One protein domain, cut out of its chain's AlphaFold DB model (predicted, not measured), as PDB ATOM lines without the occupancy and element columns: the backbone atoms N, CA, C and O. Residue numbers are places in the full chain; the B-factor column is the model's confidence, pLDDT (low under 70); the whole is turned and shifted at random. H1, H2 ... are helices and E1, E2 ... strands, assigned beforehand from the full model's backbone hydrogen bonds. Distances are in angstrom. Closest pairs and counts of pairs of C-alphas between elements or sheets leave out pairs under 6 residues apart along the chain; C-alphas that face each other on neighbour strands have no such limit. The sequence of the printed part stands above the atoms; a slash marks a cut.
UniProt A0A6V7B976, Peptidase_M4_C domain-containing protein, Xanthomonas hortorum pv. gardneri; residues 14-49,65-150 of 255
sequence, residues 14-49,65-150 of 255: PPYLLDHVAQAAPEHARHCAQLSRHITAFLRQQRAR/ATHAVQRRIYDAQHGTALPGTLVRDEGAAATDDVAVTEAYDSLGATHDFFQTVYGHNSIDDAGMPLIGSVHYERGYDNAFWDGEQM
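This is residues 14 to 49 and 65 to 150 of the 255 residues of the protein "Peptidase_M4_C domain-containing protein" of Xanthomonas hortorum pv. gardneri (UniProt A0A6V7B976). A small three-stranded sheet has helix H3 along one face; beyond one end of this two-layer slab, H1 and H2 form a helical hairpin, a second lobe. The printed part has 122 residues, with three named helices and three named strands in the order H1, H2, E1, E2, H3, E3 along the chain; the class is mixed, helices and strands. The sheet, E2 E1 E3, is mixed; the whole is loose, radius of gyration of the C-alphas 17.0 A, spanning 48 by 36 by 28 A.

E1 is residues 71 to 75, E2 85 to 89, E3 130 to 134, ending at C-alpha 134 (68.137, 33.380, 227.629). H3, 98 to 118, measures 29.3 A; H2, 27 to 48, 31.8 A. H1, 15 to 24, begins at C-alpha 15 (74.210, 53.073, 232.629).

E1 is parallel to E3 (N 72 and O 130, 2.9 A) and antiparallel to E2 in a hairpin (N 73 and O 88, 2.8 A). H3 is on the sheet, height 9.1 A, over E1 and E3; its closest C-alphas to E3 are Ala 99 and Val 134, 6.3 A. H1 and H2 touch, closest C-alphas Ala 22 and Arg 30, 4.2 A, at a shallow tilt of 19 degrees, opposite ways. In H1, H2 and H3 every O i to N i+4 pair is within hydrogen-bond range.

Residues 50 to 64 are not printed; C-alphas 49 and 65 are 32.7 A apart. The link H3 to E3 is long. Residues 43 to 49, 65 to 66 and 139 to 150 have pLDDT under 70.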
ATOM      1  N   PRO A  14      70.564  52.233 229.498       76.56
ATOM      2  CA  PRO A  14      71.773  53.014 229.642       76.56
ATOM      3  C   PRO A  14      72.289  52.988 231.090       76.56
ATOM      4  O   PRO A  14      71.502  52.879 232.037       76.56
ATOM      5  N   PRO A  15      73.610  53.159 231.299       78.19
ATOM      6  CA  PRO A  15      74.210  53.073 232.629       78.19
ATOM      7  C   PRO A  15      73.613  54.066 233.629       78.19
ATOM      8  O   PRO A  15      73.463  53.729 234.796       78.19
ATOM      9  N   TYR A  16      73.216  55.260 233.178       76.62
ATOM     10  CA  TYR A  16      72.641  56.276 234.060       76.62
ATOM     11  C   TYR A  16      71.281  55.861 234.653       76.62
ATOM     12  O   TYR A  16      70.962  56.258 235.773       76.62
ATOM     13  N   LEU A  17      70.485  55.038 233.953       76.56
ATOM     14  CA  LEU A  17      69.228  54.515 234.505       76.56
ATOM     15  C   LEU A  17      69.497  53.446 235.566       76.56
ATOM     16  O   LEU A  17      68.860  53.461 236.619       76.56
ATOM     17  N   LEU A  18      70.482  52.575 235.332       78.50
ATOM     18  CA  LEU A  18      70.921  51.593 236.328       78.50
ATOM     19  C   LEU A  18      71.462  52.286 237.588       78.50
ATOM     20  O   LEU A  18      71.193  51.842 238.701       78.50
ATOM     21  N   ASP A  19      72.150  53.416 237.427       79.94
ATOM     22  CA  ASP A  19      72.659  54.223 238.541       79.94
ATOM     23  C   ASP A  19      71.539  54.835 239.370       79.94
ATOM     24  O   ASP A  19      71.585  54.796 240.601       79.94
ATOM     25  N   HIS A  20      70.516  55.363 238.701       77.31
ATOM     26  CA  HIS A  20      69.360  55.933 239.375       77.31
ATOM     27  C   HIS A  20      68.610  54.874 240.190       77.31
ATOM     28  O   HIS A  20      68.304  55.089 241.363       77.31
ATOM     29  N   VAL A  21      68.386  53.695 239.605       76.25
ATOM     30  CA  VAL A  21      67.773  52.558 240.301       76.25
ATOM     31  C   VAL A  21      68.625  52.117 241.489       76.25
ATOM     32  O   VAL A  21      68.105  51.962 242.591       76.25
ATOM     33  N   ALA A  22      69.936  51.950 241.297       78.56
ATOM     34  CA  ALA A  22      70.838  51.537 242.366       78.56
ATOM     35  C   ALA A  22      70.799  52.501 243.569       78.56
ATOM     36  O   ALA A  22      71.010  52.094 244.712       78.56
ATOM     37  N   GLN A  23      70.501  53.778 243.335       81.25
ATOM     38  CA  GLN A  23      70.392  54.781 244.392       81.25
ATOM     39  C   GLN A  23      68.997  54.829 245.033       81.25
ATOM     40  O   GLN A  23      68.902  55.002 246.246       81.25
ATOM     41  N   ALA A  24      67.928  54.670 244.248       79.38
ATOM     42  CA  ALA A  24      66.562  54.974 244.679       79.38
ATOM     43  C   ALA A  24      65.692  53.748 245.014       79.38
ATOM     44  O   ALA A  24      64.685  53.894 245.705       79.38
ATOM     45  N   ALA A  25      66.049  52.554 244.537       79.31
ATOM     46  CA  ALA A  25      65.184  51.378 244.615       79.31
ATOM     47  C   ALA A  25      65.411  50.527 245.889       79.31
ATOM     48  O   ALA A  25      66.452  50.671 246.546       79.31
ATOM     49  N   PRO A  26      64.464  49.632 246.248       79.94
ATOM     50  CA  PRO A  26      64.616  48.647 247.327       79.94
ATOM     51  C   PRO A  26      65.865  47.758 247.181       79.94
ATOM     52  O   PRO A  26      66.472  47.690 246.117       79.94
ATOM     53  N   GLU A  27      66.265  47.056 248.246       81.25
ATOM     54  CA  GLU A  27      67.543  46.317 248.302       81.25
ATOM     55  C   GLU A  27      67.746  45.331 247.139       81.25
ATOM     56  O   GLU A  27      68.799  45.348 246.502       81.25
ATOM     57  N   HIS A  28      66.730  44.524 246.821       76.31
ATOM     58  CA  HIS A  28      66.795  43.556 245.725       76.31
ATOM     59  C   HIS A  28      67.010  44.241 244.365       76.31
ATOM     60  O   HIS A  28      67.951  43.925 243.640       76.31
ATOM     61  N   ALA A  29      66.196  45.253 244.073       73.81
ATOM     62  CA  ALA A  29      66.282  46.080 242.874       73.81
ATOM     63  C   ALA A  29      67.648  46.760 242.711       73.81
ATOM     64  O   ALA A  29      68.249  46.772 241.635       73.81
ATOM     65  N   ARG A  30      68.165  47.302 243.816       79.81
ATOM     66  CA  ARG A  30      69.489  47.911 243.878       79.81
ATOM     67  C   ARG A  30      70.582  46.904 243.536       79.81
ATOM     68  O   ARG A  30      71.492  47.249 242.784       79.81
ATOM     69  N   HIS A  31      70.495  45.687 244.070       79.38
ATOM     70  CA  HIS A  31      71.464  44.631 243.797       79.38
ATOM     71  C   HIS A  31      71.476  44.240 242.311       79.38
ATOM     72  O   HIS A  31      72.546  44.256 241.698       79.38
ATOM     73  N   CYS A  32      70.306  43.995 241.708       77.12
ATOM     74  CA  CYS A  32      70.197  43.686 240.278       77.12
ATOM     75  C   CYS A  32      70.745  44.823 239.405       77.12
ATOM     76  O   CYS A  32      71.549  44.587 238.508       77.12
ATOM     77  N   ALA A  33      70.402  46.081 239.702       76.12
ATOM     78  CA  ALA A  33      70.882  47.222 238.923       76.12
ATOM     79  C   ALA A  33      72.410  47.393 238.979       76.12
ATOM     80  O   ALA A  33      73.049  47.663 237.958       76.12
ATOM     81  N   GLN A  34      73.014  47.201 240.156       81.38
ATOM     82  CA  GLN A  34      74.470  47.239 240.323       81.38
ATOM     83  C   GLN A  34      75.159  46.114 239.544       81.38
ATOM     84  O   GLN A  34      76.193  46.345 238.906       81.38
ATOM     85  N   LEU A  35      74.569  44.918 239.557       79.25
ATOM     86  CA  LEU A  35      75.078  43.765 238.831       79.25
ATOM     87  C   LEU A  35      74.973  43.982 237.311       79.25
ATOM     88  O   LEU A  35      75.993  43.942 236.618       79.25
ATOM     89  N   SER A  36      73.794  44.362 236.807       78.19
ATOM     90  CA  SER A  36      73.563  44.735 235.402       78.19
ATOM     91  C   SER A  36      74.520  45.817 234.912       78.19
ATOM     92  O   SER A  36      75.049  45.722 233.797       78.19
ATOM     93  N   ARG A  37      74.818  46.819 235.751       77.44
ATOM     94  CA  ARG A  37      75.803  47.862 235.435       77.44
ATOM     95  C   ARG A  37      77.200  47.268 235.271       77.44
ATOM     96  O   ARG A  37      77.875  47.578 234.286       77.44
ATOM     97  N   HIS A  38      77.639  46.443 236.222       79.88
ATOM     98  CA  HIS A  38      78.970  45.838 236.205       79.88
ATOM     99  C   HIS A  38      79.176  44.974 234.958       79.88
ATOM    100  O   HIS A  38      80.162  45.140 234.240       79.88
ATOM    101  N   ILE A  39      78.199  44.126 234.648       72.75
ATOM    102  CA  ILE A  39      78.215  43.228 233.490       72.75
ATOM    103  C   ILE A  39      78.204  44.030 232.193       72.75
ATOM    104  O   ILE A  39      79.039  43.813 231.315       72.75
ATOM    105  N   THR A  40      77.318  45.024 232.085       74.50
ATOM    106  CA  THR A  40      77.251  45.892 230.904       74.50
ATOM    107  C   THR A  40      78.587  46.595 230.665       74.50
ATOM    108  O   THR A  40      79.073  46.609 229.531       74.50
ATOM    109  N   ALA A  41      79.216  47.132 231.716       74.12
ATOM    110  CA  ALA A  41      80.522  47.784 231.638       74.12
ATOM    111  C   ALA A  41      81.647  46.805 231.259       74.12
ATOM    112  O   ALA A  41      82.459  47.109 230.384       74.12
ATOM    113  N   PHE A  42      81.665  45.612 231.853       72.56
ATOM    114  CA  PHE A  42      82.634  44.563 231.539       72.56
ATOM    115  C   PHE A  42      82.532  44.123 230.078       72.56
ATOM    116  O   PHE A  42      83.533  44.092 229.356       72.56
ATOM    117  N   LEU A  43      81.312  43.875 229.599       67.06
ATOM    118  CA  LEU A  43      81.076  43.540 228.204       67.06
ATOM    119  C   LEU A  43      81.481  44.720 227.290       67.06
ATOM    120  O   LEU A  43      82.070  44.472 226.238       67.06
ATOM    121  N   ARG A  44      81.234  45.994 227.663       68.75
ATOM    122  CA  ARG A  44      81.717  47.190 226.913       68.75
ATOM    123  C   ARG A  44      83.241  47.209 226.808       68.75
ATOM    124  O   ARG A  44      83.782  47.421 225.725       68.75
ATOM    125  N   GLN A  45      83.936  46.930 227.907       65.44
ATOM    126  CA  GLN A  45      85.396  46.928 227.951       65.44
ATOM    127  C   GLN A  45      86.006  45.784 227.130       65.44
ATOM    128  O   GLN A  45      86.984  46.003 226.415       65.44
ATOM    129  N   GLN A  46      85.431  44.576 227.189       61.69
ATOM    130  CA  GLN A  46      85.868  43.464 226.336       61.69
ATOM    131  C   GLN A  46      85.721  43.799 224.847       61.69
ATOM    132  O   GLN A  46      86.610  43.484 224.053       61.69
ATOM    133  N   ARG A  47      84.645  44.509 224.477       61.91
ATOM    134  CA  ARG A  47      84.401  44.967 223.100       61.91
ATOM    135  C   ARG A  47      85.432  45.974 222.612       61.91
ATOM    136  O   ARG A  47      85.953  45.813 221.513       61.91
ATOM    137  N   ALA A  48      85.770  46.971 223.430       55.06
ATOM    138  CA  ALA A  48      86.798  47.959 223.089       55.06
ATOM    139  C   ALA A  48      88.187  47.324 222.865       55.06
ATOM    140  O   ALA A  48      89.026  47.899 222.179       55.06
ATOM    141  N   ARG A  49      88.423  46.126 223.418       54.22
ATOM    142  CA  ARG A  49      89.669  45.359 223.279       54.22
ATOM    143  C   ARG A  49      89.672  44.364 222.108       54.22
ATOM    144  O   ARG A  49      90.633  43.615 221.974       54.22
ATOM    145  N   ALA A  65      70.974  30.047 200.535       56.34
ATOM    146  CA  ALA A  65      70.210  31.038 201.289       56.34
ATOM    147  C   ALA A  65      68.705  30.758 201.169       56.34
ATOM    148  O   ALA A  65      68.072  31.035 200.148       56.34
ATOM    149  N   THR A  66      68.133  30.159 202.209       68.56
ATOM    150  CA  THR A  66      66.695  29.967 202.309       68.56
ATOM    151  C   THR A  66      66.078  31.269 202.781       68.56
ATOM    152  O   THR A  66      66.589  31.900 203.698       68.56
ATOM    153  N   HIS A  67      64.933  31.630 202.216       77.44
ATOM    154  CA  HIS A  67      64.072  32.678 202.765       77.44
ATOM    155  C   HIS A  67      63.315  32.221 204.028       77.44
ATOM    156  O   HIS A  67      62.498  32.962 204.561       77.44
ATOM    157  N   ALA A  68      63.516  30.977 204.466       88.12
ATOM    158  CA  ALA A  68      62.955  30.467 205.704       88.12
ATOM    159  C   ALA A  68      63.811  30.924 206.888       88.12
ATOM    160  O   ALA A  68      65.040  30.841 206.835       88.12
ATOM    161  N   VAL A  69      63.145  31.351 207.959       92.31
ATOM    162  CA  VAL A  69      63.803  31.716 209.212       92.31
ATOM    163  C   VAL A  69      64.565  30.521 209.793       92.31
ATOM    164  O   VAL A  69      64.114  29.380 209.715       92.31
ATOM    165  N   GLN A  70      65.723  30.789 210.395       92.62
ATOM    166  CA  GLN A  70      66.516  29.809 211.137       92.62
ATOM    167  C   GLN A  70      66.779  30.358 212.540       92.62
ATOM    168  O   GLN A  70      67.607  31.257 212.694       92.62
ATOM    169  N   ARG A  71      66.073  29.864 213.564       94.56
ATOM    170  CA  ARG A  71      66.245  30.305 214.962       94.56
ATOM    171  C   ARG A  71      66.966  29.266 215.799       94.56
ATOM    172  O   ARG A  71      66.684  28.079 215.697       94.56
ATOM    173  N   ARG A  72      67.830  29.730 216.703       92.44
ATOM    174  CA  ARG A  72      68.459  28.895 217.734       92.44
ATOM    175  C   ARG A  72      68.430  29.610 219.074       92.44
ATOM    176  O   ARG A  72      69.073  30.649 219.231       92.44
ATOM    177  N   ILE A  73      67.703  29.046 220.031       92.88
ATOM    178  CA  ILE A  73      67.619  29.556 221.397       92.88
ATOM    179  C   ILE A  73      68.475  28.701 222.312       92.88
ATOM    180  O   ILE A  73      68.317  27.479 222.387       92.88
ATOM    181  N   TYR A  74      69.375  29.371 223.011       90.31
ATOM    182  CA  TYR A  74      70.276  28.794 223.985       90.31
ATOM    183  C   TYR A  74      69.907  29.260 225.394       90.31
ATOM    184  O   TYR A  74      69.439  30.378 225.588       90.31
ATOM    185  N   ASP A  75      70.167  28.416 226.378       87.25
ATOM    186  CA  ASP A  75      70.060  28.712 227.797       87.25
ATOM    187  C   ASP A  75      71.470  28.874 228.377       87.25
ATOM    188  O   ASP A  75      72.299  27.956 228.322       87.25
ATOM    189  N   ALA A  76      71.761  30.062 228.907       81.12
ATOM    190  CA  ALA A  76      73.022  30.349 229.584       81.12
ATOM    191  C   ALA A  76      73.071  29.785 231.018       81.12
ATOM    192  O   ALA A  76      74.128  29.828 231.651       81.12
ATOM    193  N   GLN A  77      71.961  29.238 231.524       88.88
ATOM    194  CA  GLN A  77      71.807  28.566 232.819       88.88
ATOM    195  C   GLN A  77      72.238  29.443 233.996       88.88
ATOM    196  O   GLN A  77      72.831  28.984 234.978       88.88
ATOM    197  N   HIS A  78      71.962  30.741 233.875       85.06
ATOM    198  CA  HIS A  78      72.409  31.796 234.779       85.06
ATOM    199  C   HIS A  78      73.932  31.934 234.900       85.06
ATOM    200  O   HIS A  78      74.440  32.493 235.876       85.06
ATOM    201  N   GLY A  79      74.668  31.420 233.918       74.94
ATOM    202  CA  GLY A  79      76.079  31.690 233.695       74.94
ATOM    203  C   GLY A  79      76.288  32.833 232.703       74.94
ATOM    204  O   GLY A  79      75.348  33.396 232.148       74.94
ATOM    205  N   THR A  80      77.555  33.161 232.463       74.62
ATOM    206  CA  THR A  80      77.968  34.250 231.558       74.62
ATOM    207  C   THR A  80      78.598  33.753 230.256       74.62
ATOM    208  O   THR A  80      79.001  34.553 229.405       74.62
ATOM    209  N   ALA A  81      78.697  32.432 230.086       76.25
ATOM    210  CA  ALA A  81      79.231  31.804 228.888       76.25
ATOM    211  C   ALA A  81      78.180  31.808 227.768       76.25
ATOM    212  O   ALA A  81      77.065  31.330 227.952       76.25
ATOM    213  N   LEU A  82      78.558  32.322 226.597       74.38
ATOM    214  CA  LEU A  82      77.702  32.382 225.410       74.38
ATOM    215  C   LEU A  82      78.192  31.403 224.321       74.38
ATOM    216  O   LEU A  82      79.405  31.215 224.193       74.38
ATOM    217  N   PRO A  83      77.286  30.825 223.504       78.69
ATOM    218  CA  PRO A  83      75.839  31.065 223.526       78.69
ATOM    219  C   PRO A  83      75.095  30.311 224.645       78.69
ATOM    220  O   PRO A  83      73.974  30.690 224.958       78.69
ATOM    221  N   GLY A  84      75.714  29.313 225.282       86.00
ATOM    222  CA  GLY A  84      75.082  28.467 226.302       86.00
ATOM    223  C   GLY A  84      74.724  27.085 225.751       86.00
ATOM    224  O   GLY A  84      75.345  26.612 224.795       86.00
ATOM    225  N   THR A  85      73.724  26.438 226.345       92.81
ATOM    226  CA  THR A  85      73.210  25.129 225.913       92.81
ATOM    227  C   THR A  85      72.042  25.323 224.959       92.81
ATOM    228  O   THR A  85      71.126  26.060 225.290       92.81
ATOM    229  N   LEU A  86      72.037  24.687 223.785       94.19
ATOM    230  CA  LEU A  86      70.900  24.785 222.859       94.19
ATOM    231  C   LEU A  86      69.658  24.147 223.499       94.19
ATOM    232  O   LEU A  86      69.702  22.973 223.865       94.19
ATOM    233  N   VAL A  87      68.568  24.906 223.613       95.38
ATOM    234  CA  VAL A  87      67.309  24.454 224.234       95.38
ATOM    235  C   VAL A  87      66.125  24.454 223.273       95.38
ATOM    236  O   VAL A  87      65.172  23.713 223.497       95.38
ATOM    237  N   ARG A  88      66.185  25.224 222.179       96.69
ATOM    238  CA  ARG A  88      65.167  25.184 221.123       96.69
ATOM    239  C   ARG A  88      65.764  25.559 219.769       96.69
ATOM    240  O   ARG A  88      66.319  26.643 219.619       96.69
ATOM    241  N   ASP A  89      65.648  24.657 218.803       96.38
ATOM    242  CA  ASP A  89      66.057  24.871 217.407       96.38
ATOM    243  C   ASP A  89      64.831  25.174 216.525       96.38
ATOM    244  O   ASP A  89      63.685  25.064 216.978       96.38
ATOM    245  N   GLU A  90      65.053  25.551 215.268       96.12
ATOM    246  CA  GLU A  90      63.971  25.836 214.325       96.12
ATOM    247  C   GLU A  90      63.057  24.614 214.123       96.12
ATOM    248  O   GLU A  90      63.519  23.504 213.856       96.12
ATOM    249  N   GLY A  91      61.741  24.808 214.261       95.12
ATOM    250  CA  GLY A  91      60.748  23.736 214.129       95.12
ATOM    251  C   GLY A  91      60.673  22.768 215.317       95.12
ATOM    252  O   GLY A  91      59.830  21.869 215.309       95.12
ATOM    253  N   ALA A  92      61.505  22.940 216.349       96.12
ATOM    254  CA  ALA A  92      61.407  22.152 217.571       96.12
ATOM    255  C   ALA A  92      60.117  22.472 218.350       96.12
ATOM    256  O   ALA A  92      59.564  23.575 218.268       96.12
ATOM    257  N   ALA A  93      59.651  21.494 219.134       95.44
ATOM    258  CA  ALA A  93      58.460  21.636 219.964       95.44
ATOM    259  C   ALA A  93      58.576  22.824 220.936       95.44
ATOM    260  O   ALA A  93      59.669  23.191 221.370       95.44
ATOM    261  N   ALA A  94      57.430  23.418 221.274       94.00
ATOM    262  CA  ALA A  94      57.368  24.464 222.285       94.00
ATOM    263  C   ALA A  94      57.840  23.952 223.654       94.00
ATOM    264  O   ALA A  94      57.753  22.761 223.959       94.00
ATOM    265  N   THR A  95      58.333  24.878 224.468       94.62
ATOM    266  CA  THR A  95      58.827  24.633 225.823       94.62
ATOM    267  C   THR A  95      57.945  25.369 226.823       94.62
ATOM    268  O   THR A  95      57.445  26.443 226.505       94.62
ATOM    269  N   ASP A  96      57.836  24.866 228.051       94.50
ATOM    270  CA  ASP A  96      57.134  25.582 229.133       94.50
ATOM    271  C   ASP A  96      57.941  26.774 229.686       94.50
ATOM    272  O   ASP A  96      57.442  27.562 230.488       94.50
ATOM    273  N   ASP A  97      59.198  26.918 229.260       94.12
ATOM    274  CA  ASP A  97      60.025  28.073 229.579       94.12
ATOM    275  C   ASP A  97      59.553  29.307 228.794       94.12
ATOM    276  O   ASP A  97      59.627  29.360 227.558       94.12
ATOM    277  N   VAL A  98      59.057  30.301 229.535       91.94
ATOM    278  CA  VAL A  98      58.509  31.546 228.987       91.94
ATOM    279  C   VAL A  98      59.584  32.355 228.264       91.94
ATOM    280  O   VAL A  98      59.330  32.824 227.159       91.94
ATOM    281  N   ALA A  99      60.797  32.464 228.816       86.62
ATOM    282  CA  ALA A  99      61.858  33.260 228.203       86.62
ATOM    283  C   ALA A  99      62.319  32.639 226.878       86.62
ATOM    284  O   ALA A  99      62.519  33.350 225.891       86.62
ATOM    285  N   VAL A 100      62.442  31.305 226.831       91.56
ATOM    286  CA  VAL A 100      62.752  30.578 225.587       91.56
ATOM    287  C   VAL A 100      61.665  30.810 224.541       91.56
ATOM    288  O   VAL A 100      61.978  31.061 223.376       91.56
ATOM    289  N   THR A 101      60.396  30.741 224.948       92.69
ATOM    290  CA  THR A 101      59.248  30.931 224.053       92.69
ATOM    291  C   THR A 101      59.180  32.353 223.507       92.69
ATOM    292  O   THR A 101      59.159  32.532 222.292       92.69
ATOM    293  N   GLU A 102      59.257  33.368 224.368       90.81
ATOM    294  CA  GLU A 102      59.214  34.774 223.957       90.81
ATOM    295  C   GLU A 102      60.396  35.150 223.055       90.81
ATOM    296  O   GLU A 102      60.210  35.864 222.067       90.81
ATOM    297  N   ALA A 103      61.601  34.640 223.340       85.44
ATOM    298  CA  ALA A 103      62.767  34.852 222.484       85.44
ATOM    299  C   ALA A 103      62.583  34.199 221.104       85.44
ATOM    300  O   ALA A 103      62.852  34.831 220.080       85.44
ATOM    301  N   TYR A 104      62.096  32.954 221.061       94.12
ATOM    302  CA  TYR A 104      61.833  32.228 219.816       94.12
ATOM    303  C   TYR A 104      60.781  32.931 218.944       94.12
ATOM    304  O   TYR A 104      60.977  33.111 217.736       94.12
ATOM    305  N   ASP A 105      59.684  33.362 219.561       94.44
ATOM    306  CA  ASP A 105      58.563  33.989 218.866       94.44
ATOM    307  C   ASP A 105      58.920  35.408 218.406       94.44
ATOM    308  O   ASP A 105      58.664  35.763 217.255       94.44
ATOM    309  N   SER A 106      59.606  36.197 219.240       91.00
ATOM    310  CA  SER A 106      60.012  37.569 218.894       91.00
ATOM    311  C   SER A 106      61.058  37.613 217.778       91.00
ATOM    312  O   SER A 106      60.992  38.483 216.905       91.00
ATOM    313  N   LEU A 107      62.010  36.669 217.761       90.50
ATOM    314  CA  LEU A 107      62.956  36.535 216.646       90.50
ATOM    315  C   LEU A 107      62.226  36.169 215.348       90.50
ATOM    316  O   LEU A 107      62.539  36.734 214.300       90.50
ATOM    317  N   GLY A 108      61.226  35.285 215.426       94.12
ATOM    318  CA  GLY A 108      60.375  34.933 214.286       94.12
ATOM    319  C   GLY A 108      59.599  36.137 213.757       94.12
ATOM    320  O   GLY A 108      59.728  36.486 212.590       94.12
ATOM    321  N   ALA A 109      58.884  36.846 214.630       95.31
ATOM    322  CA  ALA A 109      58.113  38.030 214.255       95.31
ATOM    323  C   ALA A 109      58.991  39.144 213.651       95.31
ATOM    324  O   ALA A 109      58.580  39.823 212.710       95.31
ATOM    325  N   THR A 110      60.213  39.318 214.165       91.56
ATOM    326  CA  THR A 110      61.181  40.279 213.613       91.56
ATOM    327  C   THR A 110      61.606  39.879 212.204       91.56
ATOM    328  O   THR A 110      61.579  40.713 211.299       91.56
ATOM    329  N   HIS A 111      61.967  38.609 212.007       93.56
ATOM    330  CA  HIS A 111      62.297  38.080 210.687       93.56
ATOM    331  C   HIS A 111      61.140  38.285 209.704       93.56
ATOM    332  O   HIS A 111      61.332  38.883 208.644       93.56
ATOM    333  N   ASP A 112      59.934  37.867 210.091       95.44
ATOM    334  CA  ASP A 112      58.731  37.947 209.264       95.44
ATOM    335  C   ASP A 112      58.417  39.386 208.861       95.44
ATOM    336  O   ASP A 112      58.076  39.640 207.705       95.44
ATOM    337  N   PHE A 113      58.575  40.346 209.776       96.19
ATOM    338  CA  PHE A 113      58.406  41.761 209.467       96.19
ATOM    339  C   PHE A 113      59.398  42.233 208.397       96.19
ATOM    340  O   PHE A 113      58.976  42.783 207.378       96.19
ATOM    341  N   PHE A 114      60.703  42.016 208.590       95.25
ATOM    342  CA  PHE A 114      61.722  42.487 207.644       95.25
ATOM    343  C   PHE A 114      61.596  41.811 206.277       95.25
ATOM    344  O   PHE A 114      61.660  42.485 205.243       95.25
ATOM    345  N   GLN A 115      61.327  40.510 206.267       93.38
ATOM    346  CA  GLN A 115      61.113  39.755 205.045       93.38
ATOM    347  C   GLN A 115      59.844  40.205 204.315       93.38
ATOM    348  O   GLN A 115      59.886  40.478 203.118       93.38
ATOM    349  N   THR A 116      58.716  40.322 205.015       93.62
ATOM    350  CA  THR A 116      57.422  40.634 204.386       93.62
ATOM    351  C   THR A 116      57.345  42.089 203.933       93.62
ATOM    352  O   THR A 116      56.842  42.380 202.850       93.62
ATOM    353  N   VAL A 117      57.833  43.024 204.753       95.00
ATOM    354  CA  VAL A 117      57.670  44.464 204.503       95.00
ATOM    355  C   VAL A 117      58.785  45.020 203.614       95.00
ATOM    356  O   VAL A 117      58.527  45.873 202.752       95.00
ATOM    357  N   TYR A 118      60.017  44.545 203.806       94.81
ATOM    358  CA  TYR A 118      61.199  45.078 203.125       94.81
ATOM    359  C   TYR A 118      61.885  44.086 202.184       94.81
ATOM    360  O   TYR A 118      62.776  44.506 201.449       94.81
ATOM    361  N   GLY A 119      61.461  42.819 202.148       94.31
ATOM    362  CA  GLY A 119      62.109  41.791 201.331       94.31
ATOM    363  C   GLY A 119      63.505  41.411 201.825       94.31
ATOM    364  O   GLY A 119      64.254  40.815 201.060       94.31
ATOM    365  N   HIS A 120      63.857  41.777 203.063       92.69
ATOM    366  CA  HIS A 120      65.202  41.622 203.621       92.69
ATOM    367  C   HIS A 120      65.346  40.271 204.319       92.69
ATOM    368  O   HIS A 120      64.548  39.945 205.203       92.69
ATOM    369  N   ASN A 121      66.331  39.473 203.908       90.81
ATOM    370  CA  ASN A 121      66.496  38.100 204.386       90.81
ATOM    371  C   ASN A 121      67.376  38.029 205.647       90.81
ATOM    372  O   ASN A 121      68.600  37.932 205.559       90.81
ATOM    373  N   SER A 122      66.748  38.012 206.826       89.31
ATOM    374  CA  SER A 122      67.425  38.050 208.133       89.31
ATOM    375  C   SER A 122      68.262  39.324 208.344       89.31
ATOM    376  O   SER A 122      68.002  40.340 207.726       89.31
ATOM    377  N   ILE A 123      69.217  39.346 209.274       83.56
ATOM    378  CA  ILE A 123      69.963  40.565 209.638       83.56
ATOM    379  C   ILE A 123      70.900  41.020 208.509       83.56
ATOM    380  O   ILE A 123      71.031  42.220 208.269       83.56
ATOM    381  N   ASP A 124      71.539  40.080 207.817       83.56
ATOM    382  CA  ASP A 124      72.599  40.318 206.831       83.56
ATOM    383  C   ASP A 124      72.118  40.338 205.372       83.56
ATOM    384  O   ASP A 124      72.940  40.447 204.467       83.56
ATOM    385  N   ASP A 125      70.807  40.234 205.150       88.81
ATOM    386  CA  ASP A 125      70.183  40.009 203.838       88.81
ATOM    387  C   ASP A 125      70.579  38.688 203.149       88.81
ATOM    388  O   ASP A 125      70.341  38.496 201.956       88.81
ATOM    389  N   ALA A 126      71.188  37.750 203.877       87.19
ATOM    390  CA  ALA A 126      71.664  36.476 203.337       87.19
ATOM    391  C   ALA A 126      71.162  35.256 204.127       87.19
ATOM    392  O   ALA A 126      71.606  34.133 203.879       87.19
ATOM    393  N   GLY A 127      70.190  35.446 205.023       84.50
ATOM    394  CA  GLY A 127      69.579  34.359 205.787       84.50
ATOM    395  C   GLY A 127      70.390  33.941 207.013       84.50
ATOM    396  O   GLY A 127      70.313  32.782 207.424       84.50
ATOM    397  N   MET A 128      71.169  34.856 207.607       84.50
ATOM    398  CA  MET A 128      71.904  34.580 208.847       84.50
ATOM    399  C   MET A 128      70.989  33.973 209.925       84.50
ATOM    400  O   MET A 128      69.929  34.538 210.210       84.50
ATOM    401  N   PRO A 129      71.389  32.873 210.587       84.69
ATOM    402  CA  PRO A 129      70.628  32.331 211.703       84.69
ATOM    403  C   PRO A 129      70.445  33.345 212.837       84.69
ATOM    404  O   PRO A 129      71.387  34.021 213.260       84.69
ATOM    405  N   LEU A 130      69.228  33.412 213.369       84.56
ATOM    406  CA  LEU A 130      68.867  34.245 214.507       84.56
ATOM    407  C   LEU A 130      69.144  33.488 215.806       84.56
ATOM    408  O   LEU A 130      68.418  32.566 216.184       84.56
ATOM    409  N   ILE A 131      70.221  33.877 216.480       84.38
ATOM    410  CA  ILE A 131      70.676  33.246 217.720       84.38
ATOM    411  C   ILE A 131      70.247  34.098 218.918       84.38
ATOM    412  O   ILE A 131      70.619  35.269 219.012       84.38
ATOM    413  N   GLY A 132      69.508  33.492 219.850       82.38
ATOM    414  CA  GLY A 132      69.134  34.086 221.136       82.38
ATOM    415  C   GLY A 132      69.693  33.281 222.307       82.38
ATOM    416  O   GLY A 132      69.691  32.055 222.264       82.38
ATOM    417  N   SER A 133      70.151  33.958 223.359       81.62
ATOM    418  CA  SER A 133      70.538  33.327 224.628       81.62
ATOM    419  C   SER A 133      69.677  33.894 225.751       81.62
ATOM    420  O   SER A 133      69.670  35.108 225.953       81.62
ATOM    421  N   VAL A 134      68.967  33.029 226.468       84.69
ATOM    422  CA  VAL A 134      68.137  33.380 227.629       84.69
ATOM    423  C   VAL A 134      68.845  33.015 228.933       84.69
ATOM    424  O   VAL A 134      69.886  32.353 228.917       84.69
ATOM    425  N   HIS A 135      68.295  33.477 230.060       86.44
ATOM    426  CA  HIS A 135      68.811  33.207 231.409       86.44
ATOM    427  C   HIS A 135      70.296  33.542 231.569       86.44
ATOM    428  O   HIS A 135      71.048  32.804 232.200       86.44
ATOM    429  N   TYR A 136      70.744  34.636 230.952       76.31
ATOM    430  CA  TYR A 136      72.114  35.113 231.093       76.31
ATOM    431  C   TYR A 136      72.321  35.676 232.495       76.31
ATOM    432  O   TYR A 136      71.702  36.676 232.841       76.31
ATOM    433  N   GLU A 137      73.220  35.058 233.263       78.81
ATOM    434  CA  GLU A 137      73.549  35.443 234.641       78.81
ATOM    435  C   GLU A 137      72.340  35.425 235.617       78.81
ATOM    436  O   GLU A 137      71.190  35.208 235.231       78.81
ATOM    437  N   ARG A 138      72.578  35.550 236.931       75.94
ATOM    438  CA  ARG A 138      71.497  35.713 237.930       75.94
ATOM    439  C   ARG A 138      71.336  37.191 238.235       75.94
ATOM    440  O   ARG A 138      72.333  37.824 238.537       75.94
ATOM    441  N   GLY A 139      70.115  37.722 238.209       65.88
ATOM    442  CA  GLY A 139      69.862  39.135 238.525       65.88
ATOM    443  C   GLY A 139      70.391  40.122 237.477       65.88
ATOM    444  O   GLY A 139      70.493  41.314 237.762       65.88
ATOM    445  N   TYR A 140      70.735  39.642 236.273       64.12
ATOM    446  CA  TYR A 140      71.021  40.496 235.121       64.12
ATOM    447  C   TYR A 140      69.717  40.962 234.484       64.12
ATOM    448  O   TYR A 140      69.301  40.532 233.409       64.12
ATOM    449  N   ASP A 141      69.072  41.875 235.183       62.59
ATOM    450  CA  ASP A 141      67.885  42.527 234.693       62.59
ATOM    451  C   ASP A 141      68.316  43.814 234.002       62.59
ATOM    452  O   ASP A 141      68.609  44.839 234.626       62.59
ATOM    453  N   ASN A 142      68.384  43.755 232.674       60.00
ATOM    454  CA  ASN A 142      68.507  44.947 231.844       60.00
ATOM    455  C   ASN A 142      67.185  45.736 231.809       60.00
ATOM    456  O   ASN A 142      67.089  46.670 231.041       60.00
ATOM    457  N   ALA A 143      66.174  45.318 232.574       48.31
ATOM    458  CA  ALA A 143      65.045  46.045 233.155       48.31
ATOM    459  C   ALA A 143      64.457  45.093 234.209       48.31
ATOM    460  O   ALA A 143      64.303  43.912 233.902       48.31
ATOM    461  N   PHE A 144      64.203  45.546 235.441       50.72
ATOM    462  CA  PHE A 144      63.830  44.640 236.537       50.72
ATOM    463  C   PHE A 144      62.419  44.917 237.066       50.72
ATOM    464  O   PHE A 144      61.936  46.053 237.112       50.72
ATOM    465  N   TRP A 145      61.784  43.831 237.494       42.31
ATOM    466  CA  TRP A 145      60.512  43.810 238.202       42.31
ATOM    467  C   TRP A 145      60.769  43.924 239.709       42.31
ATOM    468  O   TRP A 145      61.541  43.141 240.263       42.31
ATOM    469  N   ASP A 146      60.148  44.884 240.395       43.09
ATOM    470  CA  ASP A 146      60.375  45.110 241.835       43.09
ATOM    471  C   ASP A 146      59.544  44.204 242.762       43.09
ATOM    472  O   ASP A 146      59.736  44.227 243.979       43.09
ATOM    473  N   GLY A 147      58.663  43.382 242.188       39.50
ATOM    474  CA  GLY A 147      57.686  42.564 242.907       39.50
ATOM    475  C   GLY A 147      56.238  42.923 242.562       39.50
ATOM    476  O   GLY A 147      55.384  42.042 242.642       39.50
ATOM    477  N   GLU A 148      55.978  44.146 242.088       36.94
ATOM    478  CA  GLU A 148      54.637  44.644 241.735       36.94
ATOM    479  C   GLU A 148      54.577  45.348 240.369       36.94
ATOM    480  O   GLU A 148      53.526  45.330 239.723       36.94
ATOM    481  N   GLN A 149      55.676  45.953 239.908       39.78
ATOM    482  CA  GLN A 149      55.748  46.641 238.619       39.78
ATOM    483  C   GLN A 149      57.164  46.665 238.022       39.78
ATOM    484  O   GLN A 149      58.177  46.449 238.687       39.78
ATOM    485  N   MET A 150      57.236  46.972 236.725       49.06
ATOM    486  CA  MET A 150      58.501  47.304 236.074       49.06
ATOM    487  C   MET A 150      58.963  48.685 236.553       49.06
ATOM    488  O   MET A 150      58.218  49.663 236.437       49.06
TER     489      MET A 150